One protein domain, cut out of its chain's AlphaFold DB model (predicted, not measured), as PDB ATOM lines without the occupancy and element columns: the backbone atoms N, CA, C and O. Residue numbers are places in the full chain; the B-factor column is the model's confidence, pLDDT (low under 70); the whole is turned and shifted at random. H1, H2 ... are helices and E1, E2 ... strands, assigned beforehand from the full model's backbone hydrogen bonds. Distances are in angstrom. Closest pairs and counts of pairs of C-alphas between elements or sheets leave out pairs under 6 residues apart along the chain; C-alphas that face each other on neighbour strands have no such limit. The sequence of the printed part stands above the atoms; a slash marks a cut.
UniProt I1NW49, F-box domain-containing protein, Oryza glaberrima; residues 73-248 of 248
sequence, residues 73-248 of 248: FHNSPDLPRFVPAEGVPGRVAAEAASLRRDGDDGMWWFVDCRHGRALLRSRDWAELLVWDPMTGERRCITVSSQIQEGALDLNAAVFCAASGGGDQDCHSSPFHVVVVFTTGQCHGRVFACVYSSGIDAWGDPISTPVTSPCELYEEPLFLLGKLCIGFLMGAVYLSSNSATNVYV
ATOM      1  N   PHE A  73     135.427 154.342  79.450       79.25
ATOM      2  CA  PHE A  73     136.795 154.496  79.929       79.25
ATOM      3  C   PHE A  73     137.740 153.601  79.136       79.25
ATOM      4  O   PHE A  73     137.369 152.506  78.710       79.25
ATOM      5  N   HIS A  74     138.983 154.044  78.974       76.06
ATOM      6  CA  HIS A  74     140.033 153.197  78.421       76.06
ATOM      7  C   HIS A  74     141.391 153.496  79.055       76.06
ATOM      8  O   HIS A  74     141.674 154.604  79.515       76.06
ATOM      9  N   ASN A  75     142.286 152.516  78.983       80.19
ATOM     10  CA  ASN A  75     143.638 152.642  79.511       80.19
ATOM     11  C   ASN A  75     144.703 153.023  78.470       80.19
ATOM     12  O   ASN A  75     145.829 153.323  78.851       80.19
ATOM     13  N   SER A  76     144.339 153.115  77.183       77.50
ATOM     14  CA  SER A  76     145.259 153.564  76.123       77.50
ATOM     15  C   SER A  76     145.841 154.966  76.397       77.50
ATOM     16  O   SER A  76     145.079 155.858  76.782       77.50
ATOM     17  N   PRO A  77     147.157 155.171  76.190       73.00
ATOM     18  CA  PRO A  77     147.799 156.480  76.301       73.00
ATOM     19  C   PRO A  77     147.423 157.437  75.157       73.00
ATOM     20  O   PRO A  77     147.562 158.646  75.313       73.00
ATOM     21  N   ASP A  78     146.929 156.913  74.029       76.94
ATOM     22  CA  ASP A  78     146.681 157.684  72.801       76.94
ATOM     23  C   ASP A  78     145.288 158.332  72.757       76.94
ATOM     24  O   ASP A  78     144.963 159.083  71.836       76.94
ATOM     25  N   LEU A  79     144.439 158.027  73.737       71.81
ATOM     26  CA  LEU A  79     143.048 158.460  73.788       71.81
ATOM     27  C   LEU A  79     142.758 159.198  75.118       71.81
ATOM     28  O   LEU A  79     143.481 159.034  76.106       71.81
ATOM     29  N   PRO A  80     141.722 160.052  75.178       76.19
ATOM     30  CA  PRO A  80     141.326 160.707  76.420       76.19
ATOM     31  C   PRO A  80     140.620 159.719  77.347       76.19
ATOM     32  O   PRO A  80     139.576 159.200  76.978       76.19
ATOM     33  N   ARG A  81     141.125 159.553  78.581       77.00
ATOM     34  CA  ARG A  81     140.716 158.530  79.572       77.00
ATOM     35  C   ARG A  81     139.221 158.192  79.612       77.00
ATOM     36  O   ARG A  81     138.881 157.038  79.858       77.00
ATOM     37  N   PHE A  82     138.359 159.185  79.409       80.75
ATOM     38  CA  PHE A  82     136.930 159.012  79.209       80.75
ATOM     39  C   PHE A  82     136.488 159.597  77.863       80.75
ATOM     40  O   PHE A  82     136.672 160.787  77.598       80.75
ATOM     41  N   VAL A  83     135.823 158.771  77.060       80.50
ATOM     42  CA  VAL A  83     135.170 159.174  75.814       80.50
ATOM     43  C   VAL A  83     133.665 159.273  76.075       80.50
ATOM     44  O   VAL A  83     133.039 158.243  76.338       80.50
ATOM     45  N   PRO A  84     133.058 160.472  76.033       78.62
ATOM     46  CA  PRO A  84     131.627 160.627  76.270       78.62
ATOM     47  C   PRO A  84     130.805 159.954  75.166       78.62
ATOM     48  O   PRO A  84     131.164 160.012  73.990       78.62
ATOM     49  N   ALA A  85     129.674 159.358  75.543       76.06
ATOM     50  CA  ALA A  85     128.683 158.894  74.582       76.06
ATOM     51  C   ALA A  85     128.013 160.091  73.885       76.06
ATOM     52  O   ALA A  85     127.976 161.212  74.408       76.06
ATOM     53  N   GLU A  86     127.487 159.857  72.683       70.06
ATOM     54  CA  GLU A  86     126.899 160.914  71.866       70.06
ATOM     55  C   GLU A  86     125.775 161.647  72.614       70.06
ATOM     56  O   GLU A  86     124.856 161.045  73.164       70.06
ATOM     57  N   GLY A  87     125.856 162.978  72.635       64.12
ATOM     58  CA  GLY A  87     124.850 163.829  73.256       64.12
ATOM     59  C   GLY A  87     124.985 164.009  74.768       64.12
ATOM     60  O   GLY A  87     124.239 164.837  75.296       64.12
ATOM     61  N   VAL A  88     125.898 163.315  75.467       65.69
ATOM     62  CA  VAL A  88     126.166 163.477  76.917       65.69
ATOM     63  C   VAL A  88     126.778 164.853  77.197       65.69
ATOM     64  O   VAL A  88     127.655 165.293  76.451       65.69
ATOM     65  N   PRO A  89     126.339 165.582  78.246       62.53
ATOM     66  CA  PRO A  89     126.905 166.889  78.543       62.53
ATOM     67  C   PRO A  89     128.396 166.736  78.846       62.53
ATOM     68  O   PRO A  89     128.780 165.915  79.679       62.53
ATOM     69  N   GLY A  90     129.230 167.578  78.230       69.75
ATOM     70  CA  GLY A  90     130.691 167.521  78.357       69.75
ATOM     71  C   GLY A  90     131.241 167.701  79.777       69.75
ATOM     72  O   GLY A  90     132.450 167.631  79.960       69.75
ATOM     73  N   ARG A  91     130.384 167.898  80.792       74.94
ATOM     74  CA  ARG A  91     130.781 167.958  82.204       74.94
ATOM     75  C   ARG A  91     131.498 166.682  82.641       74.94
ATOM     76  O   ARG A  91     132.552 166.796  83.243       74.94
ATOM     77  N   VAL A  92     130.975 165.494  82.322       77.06
ATOM     78  CA  VAL A  92     131.612 164.230  82.745       77.06
ATOM     79  C   VAL A  92     132.995 164.079  82.110       77.06
ATOM     80  O   VAL A  92     133.952 163.735  82.794       77.06
ATOM     81  N   ALA A  93     133.126 164.417  80.825       78.56
ATOM     82  CA  ALA A  93     134.410 164.404  80.132       78.56
ATOM     83  C   ALA A  93     135.394 165.447  80.692       78.56
ATOM     84  O   ALA A  93     136.571 165.146  80.860       78.56
ATOM     85  N   ALA A  94     134.920 166.649  81.031       81.75
ATOM     86  CA  ALA A  94     135.743 167.684  81.655       81.75
ATOM     87  C   ALA A  94     136.220 167.275  83.060       81.75
ATOM     88  O   ALA A  94     137.393 167.439  83.387       81.75
ATOM     89  N   GLU A  95     135.331 166.698  83.873       82.75
ATOM     90  CA  GLU A  95     135.665 166.155  85.192       82.75
ATOM     91  C   GLU A  95     136.678 165.010  85.071       82.75
ATOM     92  O   GLU A  95     137.703 165.045  85.749       82.75
ATOM     93  N   ALA A  96     136.468 164.063  84.147       80.50
ATOM     94  CA  ALA A  96     137.421 162.992  83.861       80.50
ATOM     95  C   ALA A  96     138.797 163.534  83.439       80.50
ATOM     96  O   ALA A  96     139.822 163.056  83.915       80.50
ATOM     97  N   ALA A  97     138.836 164.564  82.589       79.50
ATOM     98  CA  ALA A  97     140.078 165.213  82.167       79.50
ATOM     99  C   ALA A  97     140.793 165.953  83.315       79.50
ATOM    100  O   ALA A  97     142.004 166.168  83.263       79.50
ATOM    101  N   SER A  98     140.053 166.333  84.361       80.88
ATOM    102  CA  SER A  98     140.592 166.942  85.580       80.88
ATOM    103  C   SER A  98     141.058 165.930  86.632       80.88
ATOM    104  O   SER A  98     141.567 166.346  87.674       80.88
ATOM    105  N   LEU A  99     140.892 164.621  86.395       79.38
ATOM    106  CA  LEU A  99     141.443 163.568  87.249       79.38
ATOM    107  C   LEU A  99     142.960 163.513  87.055       79.38
ATOM    108  O   LEU A  99     143.496 162.644  86.370       79.38
ATOM    109  N   ARG A 100     143.655 164.486  87.638       74.12
ATOM    110  CA  ARG A 100     145.112 164.498  87.734       74.12
ATOM    111  C   ARG A 100     145.526 163.883  89.060       74.12
ATOM    112  O   ARG A 100     144.796 163.986  90.047       74.12
ATOM    113  N   ARG A 101     146.674 163.216  89.056       71.69
ATOM    114  CA  ARG A 101     147.342 162.761  90.274       71.69
ATOM    115  C   ARG A 101     148.560 163.643  90.511       71.69
ATOM    116  O   ARG A 101     149.248 163.986  89.551       71.69
ATOM    117  N   ASP A 102     148.798 164.016  91.761       59.00
ATOM    118  CA  ASP A 102     150.018 164.723  92.141       59.00
ATOM    119  C   ASP A 102     151.174 163.707  92.148       59.00
ATOM    120  O   ASP A 102     151.179 162.777  92.951       59.00
ATOM    121  N   GLY A 103     152.117 163.827  91.205       60.88
ATOM    122  CA  GLY A 103     153.270 162.922  91.078       60.88
ATOM    123  C   GLY A 103     153.790 162.760  89.644       60.88
ATOM    124  O   GLY A 103     153.122 163.141  88.683       60.88
ATOM    125  N   ASP A 104     154.984 162.168  89.503       54.97
ATOM    126  CA  ASP A 104     155.720 162.009  88.230       54.97
ATOM    127  C   ASP A 104     154.987 161.169  87.166       54.97
ATOM    128  O   ASP A 104     155.297 161.251  85.978       54.97
ATOM    129  N   ASP A 105     154.005 160.356  87.560       62.66
ATOM    130  CA  ASP A 105     153.252 159.482  86.656       62.66
ATOM    131  C   ASP A 105     151.837 159.992  86.324       62.66
ATOM    132  O   ASP A 105     151.177 159.381  85.482       62.66
ATOM    133  N   GLY A 106     151.403 161.101  86.945       65.75
ATOM    134  CA  GLY A 106     150.299 162.017  86.610       65.75
ATOM    135  C   GLY A 106     148.888 161.464  86.351       65.75
ATOM    136  O   GLY A 106     147.936 162.247  86.272       65.75
ATOM    137  N   MET A 107     148.716 160.151  86.185       77.06
ATOM    138  CA  MET A 107     147.559 159.569  85.511       77.06
ATOM    139  C   MET A 107     146.946 158.421  86.311       77.06
ATOM    140  O   MET A 107     147.621 157.480  86.729       77.06
ATOM    141  N   TRP A 108     145.630 158.492  86.474       86.31
ATOM    142  CA  TRP A 108     144.799 157.421  87.016       86.31
ATOM    143  C   TRP A 108     144.498 156.381  85.940       86.31
ATOM    144  O   TRP A 108     144.223 156.763  84.803       86.31
ATOM    145  N   TRP A 109     144.517 155.091  86.272       85.62
ATOM    146  CA  TRP A 109     144.164 153.984  85.375       85.62
ATOM    147  C   TRP A 109     142.795 153.437  85.740       85.62
ATOM    148  O   TRP A 109     142.523 153.214  86.911       85.62
ATOM    149  N   PHE A 110     141.930 153.241  84.754       87.31
ATOM    150  CA  PHE A 110     140.608 152.669  84.965       87.31
ATOM    151  C   PHE A 110     140.709 151.186  85.348       87.31
ATOM    152  O   PHE A 110     141.523 150.469  84.771       87.31
ATOM    153  N   VAL A 111     139.873 150.740  86.288       87.50
ATOM    154  CA  VAL A 111     139.828 149.343  86.751       87.50
ATOM    155  C   VAL A 111     138.420 148.765  86.615       87.50
ATOM    156  O   VAL A 111     138.230 147.734  85.978       87.50
ATOM    157  N   ASP A 112     137.424 149.435  87.193       86.25
ATOM    158  CA  ASP A 112     136.050 148.933  87.258       86.25
ATOM    159  C   ASP A 112     135.047 150.092  87.191       86.25
ATOM    160  O   ASP A 112     135.351 151.230  87.556       86.25
ATOM    161  N   CYS A 113     133.828 149.815  86.736       82.50
ATOM    162  CA  CYS A 113     132.719 150.750  86.840       82.50
ATOM    163  C   CYS A 113     131.438 150.019  87.213       82.50
ATOM    164  O   CYS A 113     130.935 149.183  86.460       82.50
ATOM    165  N   ARG A 114     130.871 150.378  88.366       80.06
ATOM    166  CA  ARG A 114     129.678 149.714  88.868       80.06
ATOM    167  C   ARG A 114     128.792 150.615  89.704       80.06
ATOM    168  O   ARG A 114     129.277 151.396  90.516       80.06
ATOM    169  N   HIS A 115     127.479 150.445  89.538       75.19
ATOM    170  CA  HIS A 115     126.450 151.199  90.265       75.19
ATOM    171  C   HIS A 115     126.667 152.721  90.169       75.19
ATOM    172  O   HIS A 115     126.555 153.434  91.165       75.19
ATOM    173  N   GLY A 116     127.069 153.199  88.985       76.75
ATOM    174  CA  GLY A 116     127.342 154.612  88.732       76.75
ATOM    175  C   GLY A 116     128.624 155.174  89.360       76.75
ATOM    176  O   GLY A 116     128.804 156.389  89.353       76.75
ATOM    177  N   ARG A 117     129.530 154.329  89.877       85.25
ATOM    178  CA  ARG A 117     130.865 154.727  90.357       85.25
ATOM    179  C   ARG A 117     131.953 154.139  89.465       85.25
ATOM    180  O   ARG A 117     131.858 152.985  89.057       85.25
ATOM    181  N   ALA A 118     132.989 154.917  89.187       87.88
ATOM    182  CA  ALA A 118     134.207 154.471  88.523       87.88
ATOM    183  C   ALA A 118     135.313 154.251  89.564       87.88
ATOM    184  O   ALA A 118     135.518 155.089  90.440       87.88
ATOM    185  N   LEU A 119     136.021 153.133  89.457       91.25
ATOM    186  CA  LEU A 119     137.213 152.818  90.228       91.25
ATOM    187  C   LEU A 119     138.437 153.011  89.336       91.25
ATOM    188  O   LEU A 119     138.532 152.430  88.251       91.25
ATOM    189  N   LEU A 120     139.371 153.821  89.815       90.69
ATOM    190  CA  LEU A 120     140.659 154.045  89.187       90.69
ATOM    191  C   LEU A 120     141.795 153.726  90.162       90.69
ATOM    192  O   LEU A 120     141.592 153.728  91.373       90.69
ATOM    193  N   ARG A 121     142.996 153.486  89.642       90.75
ATOM    194  CA  ARG A 121     144.199 153.197  90.426       90.75
ATOM    195  C   ARG A 121     145.386 154.066  90.028       90.75
ATOM    196  O   ARG A 121     145.462 154.551  88.892       90.75
ATOM    197  N   SER A 122     146.337 154.204  90.938       88.75
ATOM    198  CA  SER A 122     147.685 154.652  90.621       88.75
ATOM    199  C   SER A 122     148.468 153.579  89.847       88.75
ATOM    200  O   SER A 122     148.057 152.418  89.762       88.75
ATOM    201  N   ARG A 123     149.600 153.953  89.235       84.44
ATOM    202  CA  ARG A 123     150.456 152.996  88.507       84.44
ATOM    203  C   ARG A 123     151.013 151.909  89.428       84.44
ATOM    204  O   ARG A 123     151.101 150.760  89.021       84.44
ATOM    205  N   ASP A 124     151.384 152.296  90.638       85.94
ATOM    206  CA  ASP A 124     152.004 151.467  91.673       85.94
ATOM    207  C   ASP A 124     150.992 150.780  92.603       85.94
ATOM    208  O   ASP A 124     151.392 150.167  93.590       85.94
ATOM    209  N   TRP A 125     149.687 150.901  92.321       88.00
ATOM    210  CA  TRP A 125     148.611 150.390  93.176       88.00
ATOM    211  C   TRP A 125     148.642 150.913  94.626       88.00
ATOM    212  O   TRP A 125     147.987 150.343  95.492       88.00
ATOM    213  N   ALA A 126     149.364 152.002  94.913       89.50
ATOM    214  CA  ALA A 126     149.375 152.642  96.230       89.50
ATOM    215  C   ALA A 126     148.079 153.371  96.565       89.50
ATOM    216  O   ALA A 126     147.700 153.468  97.733       89.50
ATOM    217  N   GLU A 127     147.381 153.855  95.546       91.88
ATOM    218  CA  GLU A 127     146.154 154.610  95.715       91.88
ATOM    219  C   GLU A 127     145.069 154.100  94.776       91.88
ATOM    220  O   GLU A 127     145.296 153.815  93.596       91.88
ATOM    221  N   LEU A 128     143.853 154.039  95.308       93.50
ATOM    222  CA  LEU A 128     142.633 153.805  94.559       93.50
ATOM    223  C   LEU A 128     141.752 155.044  94.646       93.50
ATOM    224  O   LEU A 128     141.575 155.628  95.710       93.50
ATOM    225  N   LEU A 129     141.156 155.423  93.527       92.94
ATOM    226  CA  LEU A 129     140.222 156.527  93.437       92.94
ATOM    227  C   LEU A 129     138.847 155.988  93.063       92.94
ATOM    228  O   LEU A 129     138.646 155.482  91.962       92.94
ATOM    229  N   VAL A 130     137.881 156.158  93.959       92.69
ATOM    230  CA  VAL A 130     136.466 155.973  93.637       92.69
ATOM    231  C   VAL A 130     135.884 157.325  93.251       92.69
ATOM    232  O   VAL A 130     135.873 158.263  94.049       92.69
ATOM    233  N   TRP A 131     135.400 157.425  92.019       89.75
ATOM    234  CA  TRP A 131     134.817 158.629  91.444       89.75
ATOM    235  C   TRP A 131     133.346 158.396  91.089       89.75
ATOM    236  O   TRP A 131     133.009 157.410  90.441       89.75
ATOM    237  N   ASP A 132     132.469 159.311  91.496       86.12
ATOM    238  CA  ASP A 132     131.089 159.399  91.019       86.12
ATOM    239  C   ASP A 132     131.008 160.440  89.883       86.12
ATOM    240  O   ASP A 132     131.107 161.647  90.139       86.12
ATOM    241  N   PRO A 133     130.816 160.015  88.620       78.00
ATOM    242  CA  PRO A 133     130.785 160.928  87.481       78.00
ATOM    243  C   PRO A 133     129.584 161.882  87.467       78.00
ATOM    244  O   PRO A 133     129.627 162.926  86.811       78.00
ATOM    245  N   MET A 134     128.506 161.544  88.177       74.25
ATOM    246  CA  MET A 134     127.271 162.325  88.194       74.25
ATOM    247  C   MET A 134     127.345 163.451  89.223       74.25
ATOM    248  O   MET A 134     127.027 164.609  88.915       74.25
ATOM    249  N   THR A 135     127.795 163.138  90.436       75.38
ATOM    250  CA  THR A 135     127.937 164.132  91.510       75.38
ATOM    251  C   THR A 135     129.253 164.902  91.389       75.38
ATOM    252  O   THR A 135     129.287 166.102  91.671       75.38
ATOM    253  N   GLY A 136     130.300 164.264  90.859       79.00
ATOM    254  CA  GLY A 136     131.675 164.756  90.894       79.00
ATOM    255  C   GLY A 136     132.404 164.396  92.192       79.00
ATOM    256  O   GLY A 136     133.538 164.830  92.379       79.00
ATOM    257  N   GLU A 137     131.778 163.623  93.088       84.88
ATOM    258  CA  GLU A 137     132.389 163.176  94.341       84.88
ATOM    259  C   GLU A 137     133.565 162.233  94.065       84.88
ATOM    260  O   GLU A 137     133.499 161.351  93.208       84.88
ATOM    261  N   ARG A 138     134.658 162.426  94.803       89.69
ATOM    262  CA  ARG A 138     135.911 161.684  94.661       89.69
ATOM    263  C   ARG A 138     136.346 161.211  96.042       89.69
ATOM    264  O   ARG A 138     136.369 162.009  96.977       89.69
ATOM    265  N   ARG A 139     136.730 159.941  96.165       91.56
ATOM    266  CA  ARG A 139     137.348 159.387  97.375       91.56
ATOM    267  C   ARG A 139     138.632 158.661  96.998       91.56
ATOM    268  O   ARG A 139     138.578 157.642  96.315       91.56
ATOM    269  N   CYS A 140     139.761 159.212  97.438       92.38
ATOM    270  CA  CYS A 140     141.059 158.553  97.350       92.38
ATOM    271  C   CYS A 140     141.233 157.622  98.556       92.38
ATOM    272  O   CYS A 140     140.860 157.985  99.671       92.38
ATOM    273  N   ILE A 141     141.758 156.427  98.319       93.56
ATOM    274  CA  ILE A 141     141.936 155.359  99.296       93.56
ATOM    275  C   ILE A 141     143.375 154.883  99.172       93.56
ATOM    276  O   ILE A 141     143.773 154.376  98.124       93.56
ATOM    277  N   THR A 142     144.144 155.007 100.246       93.25
ATOM    278  CA  THR A 142     145.483 154.420 100.314       93.25
ATOM    279  C   THR A 142     145.358 152.911 100.494       93.25
ATOM    280  O   THR A 142     144.651 152.436 101.388       93.25
ATOM    281  N   VAL A 143     146.021 152.147  99.634       90.62
ATOM    282  CA  VAL A 143     146.059 150.687  99.711       90.62
ATOM    283  C   VAL A 143     146.975 150.275 100.863       90.62
ATOM    284  O   VAL A 143     148.053 150.833 101.042       90.62
ATOM    285  N   SER A 144     146.528 149.315 101.678       86.19
ATOM    286  CA  SER A 144     147.297 148.828 102.831       86.19
ATOM    287  C   SER A 144     148.661 148.280 102.399       86.19
ATOM    288  O   SER A 144     148.739 147.517 101.434       86.19
ATOM    289  N   SER A 145     149.724 148.586 103.150       81.88
ATOM    290  CA  SER A 145     151.078 148.077 102.873       81.88
ATOM    291  C   SER A 145     151.139 146.546 102.856       81.88
ATOM    292  O   SER A 145     151.908 145.973 102.096       81.88
ATOM    293  N   GLN A 146     150.254 145.879 103.605       77.06
ATOM    294  CA  GLN A 146     150.097 144.418 103.600       77.06
ATOM    295  C   GLN A 146     149.740 143.846 102.220       77.06
ATOM    296  O   GLN A 146     150.016 142.682 101.947       77.06
ATOM    297  N   ILE A 147     149.078 144.643 101.378       80.50
ATOM    298  CA  ILE A 147     148.720 144.278 100.004       80.50
ATOM    299  C   ILE A 147     149.885 144.609  99.070       80.50
ATOM    300  O   ILE A 147     150.168 143.854  98.151       80.50
ATOM    301  N   GLN A 148     150.569 145.732  99.296       77.12
ATOM    302  CA  GLN A 148     151.648 146.192  98.420       77.12
ATOM    303  C   GLN A 148     152.934 145.369  98.564       77.12
ATOM    304  O   GLN A 148     153.654 145.158  97.588       77.12
ATOM    305  N   GLU A 149     153.243 144.906  99.774       73.75
ATOM    306  CA  GLU A 149     154.463 144.157 100.059       73.75
ATOM    307  C   GLU A 149     154.385 142.738  99.472       73.75
ATOM    308  O   GLU A 149     153.868 141.801 100.075       73.75
ATOM    309  N   GLY A 150     154.942 142.570  98.270       66.88
ATOM    310  CA  GLY A 150     155.130 141.261  97.641       66.88
ATOM    311  C   GLY A 150     153.963 140.764  96.788       66.88
ATOM    312  O   GLY A 150     153.997 139.602  96.360       66.88
ATOM    313  N   ALA A 151     152.964 141.613  96.520       77.00
ATOM    314  CA  ALA A 151     151.978 141.332  95.484       77.00
ATOM    315  C   ALA A 151     152.630 141.363  94.096       77.00
ATOM    316  O   ALA A 151     153.415 142.259  93.784       77.00
ATOM    317  N   LEU A 152     152.318 140.356  93.283       75.62
ATOM    318  CA  LEU A 152     152.771 140.268  91.894       75.62
ATOM    319  C   LEU A 152     151.694 140.784  90.951       75.62
ATOM    320  O   LEU A 152     151.963 141.668  90.142       75.62
ATOM    321  N   ASP A 153     150.473 140.285  91.125       78.19
ATOM    322  CA  ASP A 153     149.316 140.704  90.349       78.19
ATOM    323  C   ASP A 153     148.237 141.239  91.283       78.19
ATOM    324  O   ASP A 153     147.995 140.671  92.354       78.19
ATOM    325  N   LEU A 154     147.570 142.316  90.865       85.50
ATOM    326  CA  LEU A 154     146.457 142.925  91.583       85.50
ATOM    327  C   LEU A 154     145.308 143.214  90.618       85.50
ATOM    328  O   LEU A 154     145.515 143.640  89.484       85.50
ATOM    329  N   ASN A 155     144.086 143.033  91.098       86.44
ATOM    330  CA  ASN A 155     142.888 143.559  90.463       86.44
ATOM    331  C   ASN A 155     141.924 144.054  91.551       86.44
ATOM    332  O   ASN A 155     142.031 143.660  92.715       86.44
ATOM    333  N   ALA A 156     140.984 144.930  91.209       89.56
ATOM    334  CA  ALA A 156     140.036 145.470  92.165       89.56
ATOM    335  C   ALA A 156     138.652 145.695  91.556       89.56
ATOM    336  O   ALA A 156     138.490 145.808  90.348       89.56
ATOM    337  N   ALA A 157     137.643 145.771  92.417       90.19
ATOM    338  CA  ALA A 157     136.274 146.064  92.012       90.19
ATOM    339  C   ALA A 157     135.562 146.914  93.067       90.19
ATOM    340  O   ALA A 157     135.812 146.770  94.269       90.19
ATOM    341  N   VAL A 158     134.638 147.766  92.617       87.62
ATOM    342  CA  VAL A 158     133.806 148.613  93.481       87.62
ATOM    343  C   VAL A 158     132.363 148.112  93.503       87.62
ATOM    344  O   VAL A 158     131.781 147.708  92.495       87.62
ATOM    345  N   PHE A 159     131.739 148.138  94.677       85.94
ATOM    346  CA  PHE A 159     130.328 147.798  94.823       85.94
ATOM    347  C   PHE A 159     129.702 148.554  95.986       85.94
ATOM    348  O   PHE A 159     130.349 148.859  96.984       85.94
ATOM    349  N   CYS A 160     128.415 148.859  95.873       82.44
ATOM    350  CA  CYS A 160     127.705 149.538  96.944       82.44
ATOM    351  C   CYS A 160     127.358 148.568  98.077       82.44
ATOM    352  O   CYS A 160     127.049 147.396  97.847       82.44
ATOM    353  N   ALA A 161     127.410 149.061  99.316       74.31
ATOM    354  CA  ALA A 161     126.885 148.342 100.462       74.31
ATOM    355  C   ALA A 161     125.366 148.230 100.287       74.31
ATOM    356  O   ALA A 161     124.667 149.243 100.255       74.31
ATOM    357  N   ALA A 162     124.847 147.011 100.135       64.00
ATOM    358  CA  ALA A 162     123.409 146.811 100.035       64.00
ATOM    359  C   ALA A 162     122.751 147.212 101.367       64.00
ATOM    360  O   ALA A 162     122.833 146.475 102.347       64.00
ATOM    361  N   SER A 163     122.082 148.365 101.402       50.84
ATOM    362  CA  SER A 163     121.058 148.609 102.417       50.84
ATOM    363  C   SER A 163     119.865 147.734 102.043       50.84
ATOM    364  O   SER A 163     119.437 147.740 100.889       50.84
ATOM    365  N   GLY A 164     119.392 146.898 102.964       46.31
ATOM    366  CA  GLY A 164     118.361 145.905 102.675       46.31
ATOM    367  C   GLY A 164     117.134 146.499 101.971       46.31
ATOM    368  O   GLY A 164     116.536 147.444 102.469       46.31
ATOM    369  N   GLY A 165     116.750 145.889 100.846       46.59
ATOM    370  CA  GLY A 165     115.433 146.023 100.218       46.59
ATOM    371  C   GLY A 165     115.142 147.348  99.506       46.59
ATOM    372  O   GLY A 165     114.662 148.296 100.113       46.59
ATOM    373  N   GLY A 166     115.278 147.341  98.178       50.62
ATOM    374  CA  GLY A 166     114.734 148.364  97.281       50.62
ATOM    375  C   GLY A 166     115.764 148.935  96.314       50.62
ATOM    376  O   GLY A 166     116.953 148.941  96.606       50.62
ATOM    377  N   ASP A 167     115.272 149.400  95.162       54.62
ATOM    378  CA  ASP A 167     115.954 150.176  94.111       54.62
ATOM    379  C   ASP A 167     116.483 151.514  94.673       54.62
ATOM    380  O   ASP A 167     115.965 152.603  94.411       54.62
ATOM    381  N   GLN A 168     117.428 151.414  95.607       55.00
ATOM    382  CA  GLN A 168     117.953 152.525  96.376       55.00
ATOM    383  C   GLN A 168     119.156 153.115  95.654       55.00
ATOM    384  O   GLN A 168     120.027 152.406  95.152       55.00
ATOM    385  N   ASP A 169     119.182 154.443  95.628       61.66
ATOM    386  CA  ASP A 169     120.213 155.240  94.993       61.66
ATOM    387  C   ASP A 169     121.603 154.938  95.589       61.66
ATOM    388  O   ASP A 169     121.981 155.435  96.653       61.66
ATOM    389  N   CYS A 170     122.355 154.087  94.892       66.12
ATOM    390  CA  CYS A 170     123.692 153.623  95.256       66.12
ATOM    391  C   CYS A 170     124.738 154.757  95.323       66.12
ATOM    392  O   CYS A 170     125.823 154.586  95.893       66.12
ATOM    393  N   HIS A 171     124.410 155.932  94.779       66.88
ATOM    394  CA  HIS A 171     125.275 157.108  94.788       66.88
ATOM    395  C   HIS A 171     125.443 157.708  96.193       66.88
ATOM    396  O   HIS A 171     126.492 158.267  96.502       66.88
ATOM    397  N   SER A 172     124.463 157.543  97.087       69.06
ATOM    398  CA  SER A 172     124.532 158.075  98.462       69.06
ATOM    399  C   SER A 172     124.850 157.019  99.522       69.06
ATOM    400  O   SER A 172     125.072 157.360 100.682       69.06
ATOM    401  N   SER A 173     124.853 155.735  99.156       77.62
ATOM    402  CA  SER A 173     125.172 154.653 100.087       77.62
ATOM    403  C   SER A 173     126.682 154.512 100.286       77.62
ATOM    404  O   SER A 173     127.439 154.731  99.332       77.62
ATOM    405  N   PRO A 174     127.133 154.042 101.462       87.19
ATOM    406  CA  PRO A 174     128.485 153.530 101.616       87.19
ATOM    407  C   PRO A 174     128.811 152.501 100.530       87.19
ATOM    408  O   PRO A 174     127.937 151.779 100.040       87.19
ATOM    409  N   PHE A 175     130.078 152.425 100.162       87.81
ATOM    410  CA  PHE A 175     130.576 151.481  99.177       87.81
ATOM    411  C   PHE A 175     131.733 150.676  99.752       87.81
ATOM    412  O   PHE A 175     132.316 151.015 100.782       87.81
ATOM    413  N   HIS A 176     132.054 149.600  99.059       90.88
ATOM    414  CA  HIS A 176     133.186 148.749  99.343       90.88
ATOM    415  C   HIS A 176     134.066 148.646  98.105       90.88
ATOM    416  O   HIS A 176     133.580 148.717  96.972       90.88
ATOM    417  N   VAL A 177     135.358 148.457  98.341       91.81
ATOM    418  CA  VAL A 177     136.330 148.126  97.302       91.81
ATOM    419  C   VAL A 177     136.982 146.814  97.703       91.81
ATOM    420  O   VAL A 177     137.518 146.709  98.802       91.81
ATOM    421  N   VAL A 178     136.904 145.804  96.841       91.31
ATOM    422  CA  VAL A 178     137.661 144.559  97.017       91.31
ATOM    423  C   VAL A 178     138.909 144.664  96.161       91.31
ATOM    424  O   VAL A 178     138.798 144.957  94.974       91.31
ATOM    425  N   VAL A 179     140.066 144.386  96.750       89.94
ATOM    426  CA  VAL A 179     141.323 144.160  96.034       89.94
ATOM    427  C   VAL A 179     141.653 142.683  96.137       89.94
ATOM    428  O   VAL A 179     141.654 142.127  97.233       89.94
ATOM    429  N   VAL A 180     141.919 142.054  95.000       88.31
ATOM    430  CA  VAL A 180     142.349 140.663  94.879       88.31
ATOM    431  C   VAL A 180     143.790 140.666  94.397       88.31
ATOM    432  O   VAL A 180     144.114 141.405  93.471       88.31
ATOM    433  N   PHE A 181     144.651 139.866  95.018       85.69
ATOM    434  CA  PHE A 181     146.070 139.844  94.685       85.69
ATOM    435  C   PHE A 181     146.714 138.469  94.883       85.69
ATOM    436  O   PHE A 181     146.250 137.644  95.677       85.69
ATOM    437  N   THR A 182     147.796 138.222  94.152       83.25
ATOM    438  CA  THR A 182     148.670 137.048  94.292       83.25
ATOM    439  C   THR A 182     150.002 137.475  94.891       83.25
ATOM    440  O   THR A 182     150.461 138.589  94.653       83.25
ATOM    441  N   THR A 183     150.651 136.603  95.666       77.88
ATOM    442  CA  THR A 183     151.988 136.883  96.212       77.88
ATOM    443  C   THR A 183     153.004 135.879  95.694       77.88
ATOM    444  O   THR A 183     152.737 134.678  95.619       77.88
ATOM    445  N   GLY A 184     154.211 136.356  95.380       67.25
ATOM    446  CA  GLY A 184     155.286 135.495  94.865       67.25
ATOM    447  C   GLY A 184     155.773 134.443  95.864       67.25
ATOM    448  O   GLY A 184     156.386 133.452  95.483       67.25
ATOM    449  N   GLN A 185     155.480 134.638  97.151       62.47
ATOM    450  CA  GLN A 185     155.871 133.725  98.224       62.47
ATOM    451  C   GLN A 185     154.871 132.575  98.431       62.47
ATOM    452  O   GLN A 185     155.203 131.581  99.076       62.47
ATOM    453  N   CYS A 186     153.650 132.674  97.893       58.16
ATOM    454  CA  CYS A 186     152.590 131.690  98.093       58.16
ATOM    455  C   CYS A 186     152.234 130.999  96.772       58.16
ATOM    456  O   CYS A 186     151.311 131.406  96.071       58.16
ATOM    457  N   HIS A 187     152.947 129.914  96.455       61.47
ATOM    458  CA  HIS A 187     152.637 129.054  95.310       61.47
ATOM    459  C   HIS A 187     151.171 128.585  95.371       61.47
ATOM    460  O   HIS A 187     150.815 127.743  96.195       61.47
ATOM    461  N   GLY A 188     150.319 129.152  94.511       68.50
ATOM    462  CA  GLY A 188     148.914 128.765  94.382       68.50
ATOM    463  C   GLY A 188     147.993 129.300  95.480       68.50
ATOM    464  O   GLY A 188     147.116 128.568  95.929       68.50
ATOM    465  N   ARG A 189     148.160 130.546  95.947       77.25
ATOM    466  CA  ARG A 189     147.126 131.227  96.752       77.25
ATOM    467  C   ARG A 189     146.753 132.583  96.175       77.25
ATOM    468  O   ARG A 189     147.610 133.321  95.702       77.25
ATOM    469  N   VAL A 190     145.470 132.904  96.290       82.31
ATOM    470  CA  VAL A 190     144.919 134.229  96.007       82.31
ATOM    471  C   VAL A 190     144.416 134.827  97.309       82.31
ATOM    472  O   VAL A 190     143.780 134.146  98.123       82.31
ATOM    473  N   PHE A 191     144.712 136.105  97.494       85.31
ATOM    474  CA  PHE A 191     144.297 136.904  98.629       85.31
ATOM    475  C   PHE A 191     143.243 137.911  98.192       85.31
ATOM    476  O   PHE A 191     143.240 138.365  97.050       85.31
ATOM    477  N   ALA A 192     142.356 138.273  99.109       87.31
ATOM    478  CA  ALA A 192     141.435 139.375  98.916       87.31
ATOM    479  C   ALA A 192     141.367 140.229 100.180       87.31
ATOM    480  O   ALA A 192     141.365 139.710 101.293       87.31
ATOM    481  N   CYS A 193     141.288 141.540 100.000       89.69
ATOM    482  CA  CYS A 193     141.122 142.505 101.074       89.69
ATOM    483  C   CYS A 193     139.992 143.468 100.711       89.69
ATOM    484  O   CYS A 193     139.823 143.824  99.543       89.69
ATOM    485  N   VAL A 194     139.191 143.864 101.702       91.56
ATOM    486  CA  VAL A 194     138.001 144.692 101.481       91.56
ATOM    487  C   VAL A 194     138.133 145.996 102.241       91.56
ATOM    488  O   VAL A 194     138.214 145.994 103.464       91.56
ATOM    489  N   TYR A 195     138.099 147.107 101.522       92.81
ATOM    490  CA  TYR A 195     137.900 148.430 102.095       92.81
ATOM    491  C   TYR A 195     136.405 148.714 102.228       92.81
ATOM    492  O   TYR A 195     135.636 148.455 101.297       92.81
ATOM    493  N   SER A 196     135.991 149.281 103.361       92.00
ATOM    494  CA  SER A 196     134.627 149.763 103.578       92.00
ATOM    495  C   SER A 196     134.615 151.267 103.802       92.00
ATOM    496  O   SER A 196     135.171 151.767 104.777       92.00
ATOM    497  N   SER A 197     133.890 151.995 102.951       92.12
ATOM    498  CA  SER A 197     133.768 153.448 103.071       92.12
ATOM    499  C   SER A 197     132.916 153.892 104.265       92.12
ATOM    500  O   SER A 197     132.826 155.085 104.527       92.12
ATOM    501  N   GLY A 198     132.197 152.970 104.915       89.56
ATOM    502  CA  GLY A 198     131.356 153.280 106.073       89.56
ATOM    503  C   GLY A 198     132.156 153.429 107.367       89.56
ATOM    504  O   GLY A 198     131.782 154.222 108.223       89.56
ATOM    505  N   ILE A 199     133.255 152.681 107.485       90.44
ATOM    506  CA  ILE A 199     134.180 152.719 108.630       90.44
ATOM    507  C   ILE A 199     135.564 153.266 108.256       90.44
ATOM    508  O   ILE A 199     136.418 153.377 109.124       90.44
ATOM    509  N   ASP A 200     135.763 153.592 106.976       91.69
ATOM    510  CA  ASP A 200     137.005 154.115 106.400       91.69
ATOM    511  C   ASP A 200     138.238 153.259 106.727       91.69
ATOM    512  O   ASP A 200     139.283 153.744 107.150       91.69
ATOM    513  N   ALA A 201     138.092 151.942 106.567       92.06
ATOM    514  CA  ALA A 201     139.127 150.985 106.927       92.06
ATOM    515  C   ALA A 201     139.155 149.780 105.985       92.06
ATOM    516  O   ALA A 201     138.131 149.367 105.428       92.06
ATOM    517  N   TRP A 202     140.350 149.206 105.851       93.00
ATOM    518  CA  TRP A 202     140.564 147.884 105.274       93.00
ATOM    519  C   TRP A 202     140.264 146.806 106.317       93.00
ATOM    520  O   TRP A 202     140.616 146.952 107.487       93.00
ATOM    521  N   GLY A 203     139.605 145.732 105.892       88.44
ATOM    522  CA  GLY A 203     139.473 144.508 106.674       88.44
ATOM    523  C   GLY A 203     140.723 143.634 106.594       88.44
ATOM    524  O   GLY A 203     141.652 143.917 105.840       88.44
ATOM    525  N   ASP A 204     140.723 142.540 107.348       86.56
ATOM    526  CA  ASP A 204     141.819 141.575 107.303       86.56
ATOM    527  C   ASP A 204     141.860 140.832 105.952       86.56
ATOM    528  O   ASP A 204     140.805 140.459 105.419       86.56
ATOM    529  N   PRO A 205     143.057 140.566 105.394       85.12
ATOM    530  CA  PRO A 205     143.189 139.776 104.179       85.12
ATOM    531  C   PRO A 205     142.673 138.348 104.376       85.12
ATOM    532  O   PRO A 205     143.099 137.625 105.278       85.12
ATOM    533  N   ILE A 206     141.802 137.906 103.475       84.81
ATOM    534  CA  ILE A 206     141.382 136.507 103.374       84.81
ATOM    535  C   ILE A 206     142.193 135.812 102.282       84.81
ATOM    536  O   ILE A 206     142.573 136.439 101.299       84.81
ATOM    537  N   SER A 207     142.463 134.513 102.436       83.50
ATOM    538  CA  SER A 207     143.236 133.740 101.455       83.50
ATOM    539  C   SER A 207     142.529 132.452 101.065       83.50
ATOM    540  O   SER A 207     141.879 131.815 101.896       83.50
ATOM    541  N   THR A 208     142.688 132.051  99.807       77.06
ATOM    542  CA  THR A 208     142.173 130.782  99.281       77.06
ATOM    543  C   THR A 208     143.232 130.089  98.421       77.06
ATOM    544  O   THR A 208     144.004 130.766  97.734       77.06
ATOM    545  N   PRO A 209     143.332 128.748  98.476       76.25
ATOM    546  CA  PRO A 209     144.219 128.000  97.597       76.25
ATOM    547  C   PRO A 209     143.654 127.950  96.174       76.25
ATOM    548  O   PRO A 209     142.448 127.817  95.977       76.25
ATOM    549  N   VAL A 210     144.541 127.996  95.186       68.62
ATOM    550  CA  VAL A 210     144.225 127.877  93.765       68.62
ATOM    551  C   VAL A 210     145.005 126.706  93.184       68.62
ATOM    552  O   VAL A 210     146.210 126.571  93.378       68.62
ATOM    553  N   THR A 211     144.292 125.839  92.472       58.31
ATOM    554  CA  THR A 211     144.804 124.566  91.942       58.31
ATOM    555  C   THR A 211     145.742 124.740  90.736       58.31
ATOM    556  O   THR A 211     146.381 123.783  90.308       58.31
ATOM    557  N   SER A 212     145.837 125.951  90.181       58.59
ATOM    558  CA  SER A 212     146.633 126.306  89.002       58.59
ATOM    559  C   SER A 212     147.208 127.725  89.138       58.59
ATOM    560  O   SER A 212     146.623 128.531  89.865       58.59
ATOM    561  N   PRO A 213     148.317 128.068  88.447       56.59
ATOM    562  CA  PRO A 213     148.797 129.448  88.378       56.59
ATOM    563  C   PRO A 213     147.667 130.356  87.884       56.59
ATOM    564  O   PRO A 213     147.024 130.044  86.882       56.59
ATOM    565  N   CYS A 214     147.386 131.429  88.618       55.16
ATOM    566  CA  CYS A 214     146.325 132.373  88.290       55.16
ATOM    567  C   CYS A 214     146.970 133.736  88.067       55.16
ATOM    568  O   CYS A 214     147.404 134.361  89.029       55.16
ATOM    569  N   GLU A 215     147.046 134.171  86.813       55.59
ATOM    570  CA  GLU A 215     147.403 135.549  86.478       55.59
ATOM    571  C   GLU A 215     146.139 136.407  86.613       55.59
ATOM    572  O   GLU A 215     145.088 136.078  86.048       55.59
ATOM    573  N   LEU A 216     146.207 137.479  87.404       57.03
ATOM    574  CA  LEU A 216     145.116 138.447  87.500       57.03
ATOM    575  C   LEU A 216     145.321 139.501  86.410       57.03
ATOM    576  O   LEU A 216     146.093 140.438  86.578       57.03
ATOM    577  N   TYR A 217     144.629 139.351  85.282       52.62
ATOM    578  CA  TYR A 217     144.616 140.386  84.248       52.62
ATOM    579  C   TYR A 217     143.766 141.586  84.693       52.62
ATOM    580  O   TYR A 217     142.706 141.404  85.298       52.62
ATOM    581  N   GLU A 218     144.196 142.802  84.338       48.06
ATOM    582  CA  GLU A 218     143.441 144.059  84.489       48.06
ATOM    583  C   GLU A 218     142.297 144.168  83.464       48.06
ATOM    584  O   GLU A 218     142.152 145.168  82.763       48.06
ATOM    585  N   GLU A 219     141.496 143.117  83.331       44.03
ATOM    586  CA  GLU A 219     140.229 143.190  82.611       44.03
ATOM    587  C   GLU A 219     139.109 143.443  83.635       44.03
ATOM    588  O   GLU A 219     139.155 142.906  84.752       44.03
ATOM    589  N   PRO A 220     138.103 144.261  83.293       39.19
ATOM    590  CA  PRO A 220     137.000 144.544  84.193       39.19
ATOM    591  C   PRO A 220     136.243 143.252  84.436       39.19
ATOM    592  O   PRO A 220     135.744 142.607  83.509       39.19
ATOM    593  N   LEU A 221     136.161 142.856  85.705       39.59
ATOM    594  CA  LEU A 221     135.392 141.687  86.079       39.59
ATOM    595  C   LEU A 221     133.936 141.919  85.668       39.59
ATOM    596  O   LEU A 221     133.222 142.715  86.280       39.59
ATOM    597  N   PHE A 222     133.466 141.158  84.678       36.31
ATOM    598  CA  PHE A 222     132.043 140.943  84.440       36.31
ATOM    599  C   PHE A 222     131.456 140.226  85.657       36.31
ATOM    600  O   PHE A 222     131.253 139.014  85.685       36.31
ATOM    601  N   LEU A 223     131.186 140.987  86.712       37.34
ATOM    602  CA  LEU A 223     130.461 140.508  87.863       37.34
ATOM    603  C   LEU A 223     128.993 140.355  87.453       37.34
ATOM    604  O   LEU A 223     128.178 141.257  87.658       37.34
ATOM    605  N   LEU A 224     128.615 139.195  86.928       30.45
ATOM    606  CA  LEU A 224     127.223 138.763  87.000       30.45
ATOM    607  C   LEU A 224     126.812 138.776  88.483       30.45
ATOM    608  O   LEU A 224     127.546 138.303  89.355       30.45
ATOM    609  N   GLY A 225     125.699 139.454  88.775       26.56
ATOM    610  CA  GLY A 225     125.274 139.839  90.122       26.56
ATOM    611  C   GLY A 225     125.465 138.744  91.173       26.56
ATOM    612  O   GLY A 225     125.181 137.578  90.932       26.56
ATOM    613  N   LYS A 226     125.962 139.134  92.354       32.09
ATOM    614  CA  LYS A 226     126.208 138.270  93.529       32.09
ATOM    615  C   LYS A 226     127.185 137.095  93.350       32.09
ATOM    616  O   LYS A 226     127.523 136.482  94.359       32.09
ATOM    617  N   LEU A 227     127.682 136.790  92.149       32.97
ATOM    618  CA  LEU A 227     128.397 135.534  91.923       32.97
ATOM    619  C   LEU A 227     129.907 135.560  92.200       32.97
ATOM    620  O   LEU A 227     130.429 134.501  92.514       32.97
ATOM    621  N   CYS A 228     130.634 136.686  92.188       36.41
ATOM    622  CA  CYS A 228     132.097 136.607  92.402       36.41
ATOM    623  C   CYS A 228     132.520 136.284  93.845       36.41
ATOM    624  O   CYS A 228     133.568 135.679  94.038       36.41
ATOM    625  N   ILE A 229     131.683 136.574  94.848       35.59
ATOM    626  CA  ILE A 229     131.896 136.039  96.208       35.59
ATOM    627  C   ILE A 229     131.613 134.523  96.233       35.59
ATOM    628  O   ILE A 229     132.249 133.789  96.980       35.59
ATOM    629  N   GLY A 230     130.715 134.029  95.370       30.42
ATOM    630  CA  GLY A 230     130.469 132.595  95.174       30.42
ATOM    631  C   GLY A 230     131.531 131.874  94.329       30.42
ATOM    632  O   GLY A 230     131.754 130.686  94.529       30.42
ATOM    633  N   PHE A 231     132.222 132.571  93.421       37.34
ATOM    634  CA  PHE A 231     133.221 131.989  92.512       37.34
ATOM    635  C   PHE A 231     134.610 131.798  93.135       37.34
ATOM    636  O   PHE A 231     135.370 130.961  92.651       37.34
ATOM    637  N   LEU A 232     134.905 132.444  94.271       37.66
ATOM    638  CA  LEU A 232     136.014 132.046  95.157       37.66
ATOM    639  C   LEU A 232     135.849 130.609  95.713       37.66
ATOM    640  O   LEU A 232     136.772 130.091  96.335       37.66
ATOM    641  N   MET A 233     134.714 129.942  95.444       32.47
ATOM    642  CA  MET A 233     134.451 128.527  95.741       32.47
ATOM    643  C   MET A 233     134.298 127.620  94.499       32.47
ATOM    644  O   MET A 233     133.913 126.462  94.658       32.47
ATOM    645  N   GLY A 234     134.612 128.059  93.269       27.48
ATOM    646  CA  GLY A 234     134.588 127.123  92.135       27.48
ATOM    647  C   GLY A 234     134.787 127.700  90.732       27.48
ATOM    648  O   GLY A 234     133.864 128.272  90.171       27.48
ATOM    649  N   ALA A 235     135.942 127.365  90.147       29.95
ATOM    650  CA  ALA A 235     136.306 127.355  88.721       29.95
ATOM    651  C   ALA A 235     136.487 128.696  87.968       29.95
ATOM    652  O   ALA A 235     135.617 129.557  87.907       29.95
ATOM    653  N   VAL A 236     137.658 128.786  87.326       30.88
ATOM    654  CA  VAL A 236     138.188 129.868  86.481       30.88
ATOM    655  C   VAL A 236     137.679 129.733  85.043       30.88
ATOM    656  O   VAL A 236     137.725 128.634  84.498       30.88
ATOM    657  N   TYR A 237     137.311 130.847  84.400       24.77
ATOM    658  CA  TYR A 237     137.338 130.977  82.936       24.77
ATOM    659  C   TYR A 237     137.828 132.367  82.500       24.77
ATOM    660  O   TYR A 237     137.405 133.390  83.035       24.77
ATOM    661  N   LEU A 238     138.724 132.352  81.507       29.22
ATOM    662  CA  LEU A 238     139.256 133.471  80.718       29.22
ATOM    663  C   LEU A 238     138.297 133.820  79.564       29.22
ATOM    664  O   LEU A 238     137.710 132.892  79.011       29.22
ATOM    665  N   SER A 239     138.222 135.093  79.131       22.06
ATOM    666  CA  SER A 239     138.217 135.487  77.698       22.06
ATOM    667  C   SER A 239     137.949 136.990  77.441       22.06
ATOM    668  O   SER A 239     136.858 137.482  77.697       22.06
ATOM    669  N   SER A 240     138.931 137.617  76.780       23.31
ATOM    670  CA  SER A 240     138.891 138.604  75.674       23.31
ATOM    671  C   SER A 240     138.207 139.990  75.778       23.31
ATOM    672  O   SER A 240     136.990 140.106  75.684       23.31
ATOM    673  N   ASN A 241     139.071 141.006  75.635       23.80
ATOM    674  CA  ASN A 241     139.031 142.192  74.758       23.80
ATOM    675  C   ASN A 241     138.011 143.333  74.997       23.80
ATOM    676  O   ASN A 241     136.823 143.214  74.713       23.80
ATOM    677  N   SER A 242     138.604 144.514  75.227       40.47
ATOM    678  CA  SER A 242     138.246 145.861  74.739       40.47
ATOM    679  C   SER A 242     137.012 146.578  75.305       40.47
ATOM    680  O   SER A 242     135.893 146.101  75.191       40.47
ATOM    681  N   ALA A 243     137.263 147.810  75.779       31.36
ATOM    682  CA  ALA A 243     136.326 148.900  76.085       31.36
ATOM    683  C   ALA A 243     135.144 148.537  76.997       31.36
ATOM    684  O   ALA A 243     134.208 147.837  76.626       31.36
ATOM    685  N   THR A 244     135.151 149.097  78.208       37.00
ATOM    686  CA  THR A 244     134.109 148.811  79.202       37.00
ATOM    687  C   THR A 244     133.153 149.971  79.330       37.00
ATOM    688  O   THR A 244     133.537 151.116  79.579       37.00
ATOM    689  N   ASN A 245     131.888 149.643  79.122       32.88
ATOM    690  CA  ASN A 245     130.788 150.585  79.123       32.88
ATOM    691  C   ASN A 245     130.507 151.044  80.554       32.88
ATOM    692  O   ASN A 245     130.396 150.228  81.470       32.88
ATOM    693  N   VAL A 246     130.339 152.350  80.732       40.12
ATOM    694  CA  VAL A 246     129.881 152.922  81.998       40.12
ATOM    695  C   VAL A 246     128.364 152.922  82.005       40.12
ATOM    696  O   VAL A 246     127.737 153.710  81.294       40.12
ATOM    697  N   TYR A 247     127.783 152.048  82.820       39.81
ATOM    698  CA  TYR A 247     126.353 152.033  83.109       39.81
ATOM    699  C   TYR A 247     126.105 152.721  84.462       39.81
ATOM    700  O   TYR A 247     126.747 152.375  85.457       39.81
ATOM    701  N   VAL A 248     125.192 153.698  84.492       44.22
ATOM    702  CA  VAL A 248     124.653 154.315  85.724       44.22
ATOM    703  C   VAL A 248     123.324 153.706  86.143       44.22
ATOM    704  O   VAL A 248     122.291 154.127  85.573       44.22
TER     705      VAL A 248
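This is residues 73 to 248 of the 248 residues of the protein "F-box domain-containing protein" of Oryza glaberrima (UniProt I1NW49). Two twisted antiparallel sheets of four strands each, E6 to E9 and E2 to E5, form a sandwich, only partly face to face and closest along the edge strands E6 and E2. The small E1 and H1 sit together at one side of the domain, while a long last stretch runs through the short H3, which stands free with residues 224 to 231, and brings E10 beside E2. The printed part has 176 residues, with three named helices and ten named strands in the order E1, H1, E2, E3, E4, E5, H2, E6, E7, E8, E9, H3, E10. The class is mixed, helices and strands, with under half of the residues in named elements. The whole is compact, with a radius of gyration of the C-alphas of 16.4 A and spans of 48 by 44 by 33 A.

E6, residues 151 to 160, E7, residues 175 to 183, E8, residues 189 to 196, and E9, residues 206 to 209, form a strongly twisted meander, each strand the antiparallel neighbour of the one before. N 155 and O 180 are 2.9 A apart across E6 and E7, N 191 and O 181 2.8 A across E7 and E8, and N 192 and O 206 2.9 A across E8 and E9, each within hydrogen-bond range. E2, residues 109 to 114, E3, residues 117 to 121, E4, residues 127 to 131, and E5, residues 138 to 142, form the other meander, with N 119 and O 112 at 2.8 A, N 120 and O 129 at 2.8 A and N 130 and O 139 at 2.9 A. The closest C-alphas of E2 and E6 are those of Asp 112 and Ala 157, 5.6 A apart. H2, residues 145 to 148, only grazes the sheet of E6 to E9, with its residues 146 to 148. The closest C-alphas of E1, residues 82 to 84, and H1, residues 91 to 97, are those of Phe 82 and Ala 93, 6.0 A apart. E10, residues 244 to 247, pairs with no named strand, and its Val 246 has its C-alpha 6.0 A from that of Cys 113 in E2. H3, residues 227 to 231, is on neither sheet. Every O i to N i+4 pair is within hydrogen-bond range in H1 and H3; H2 is too short for one.

E7 spans 26.1 A, E6 25.7 A, E8 23.4 A and E2 15.5 A. E1 begins at C-alpha 82 (136.930, 159.012, 79.209), E6 at C-alpha 151 (151.978, 141.332, 95.484), and E10 ends at C-alpha 247 (126.353, 152.033, 83.109).

The C-alphas of Gly 87 and Gln 185, the two farthest apart, are 49.9 A apart. The printed part has no cut. The links H1 to E2, E6 to E7, E9 to H3 and H3 to E10 are long. The mean pLDDT of the printed part is 70.5, and 65 residues are under 70, among them residues 162 to 172 and 210 to 248.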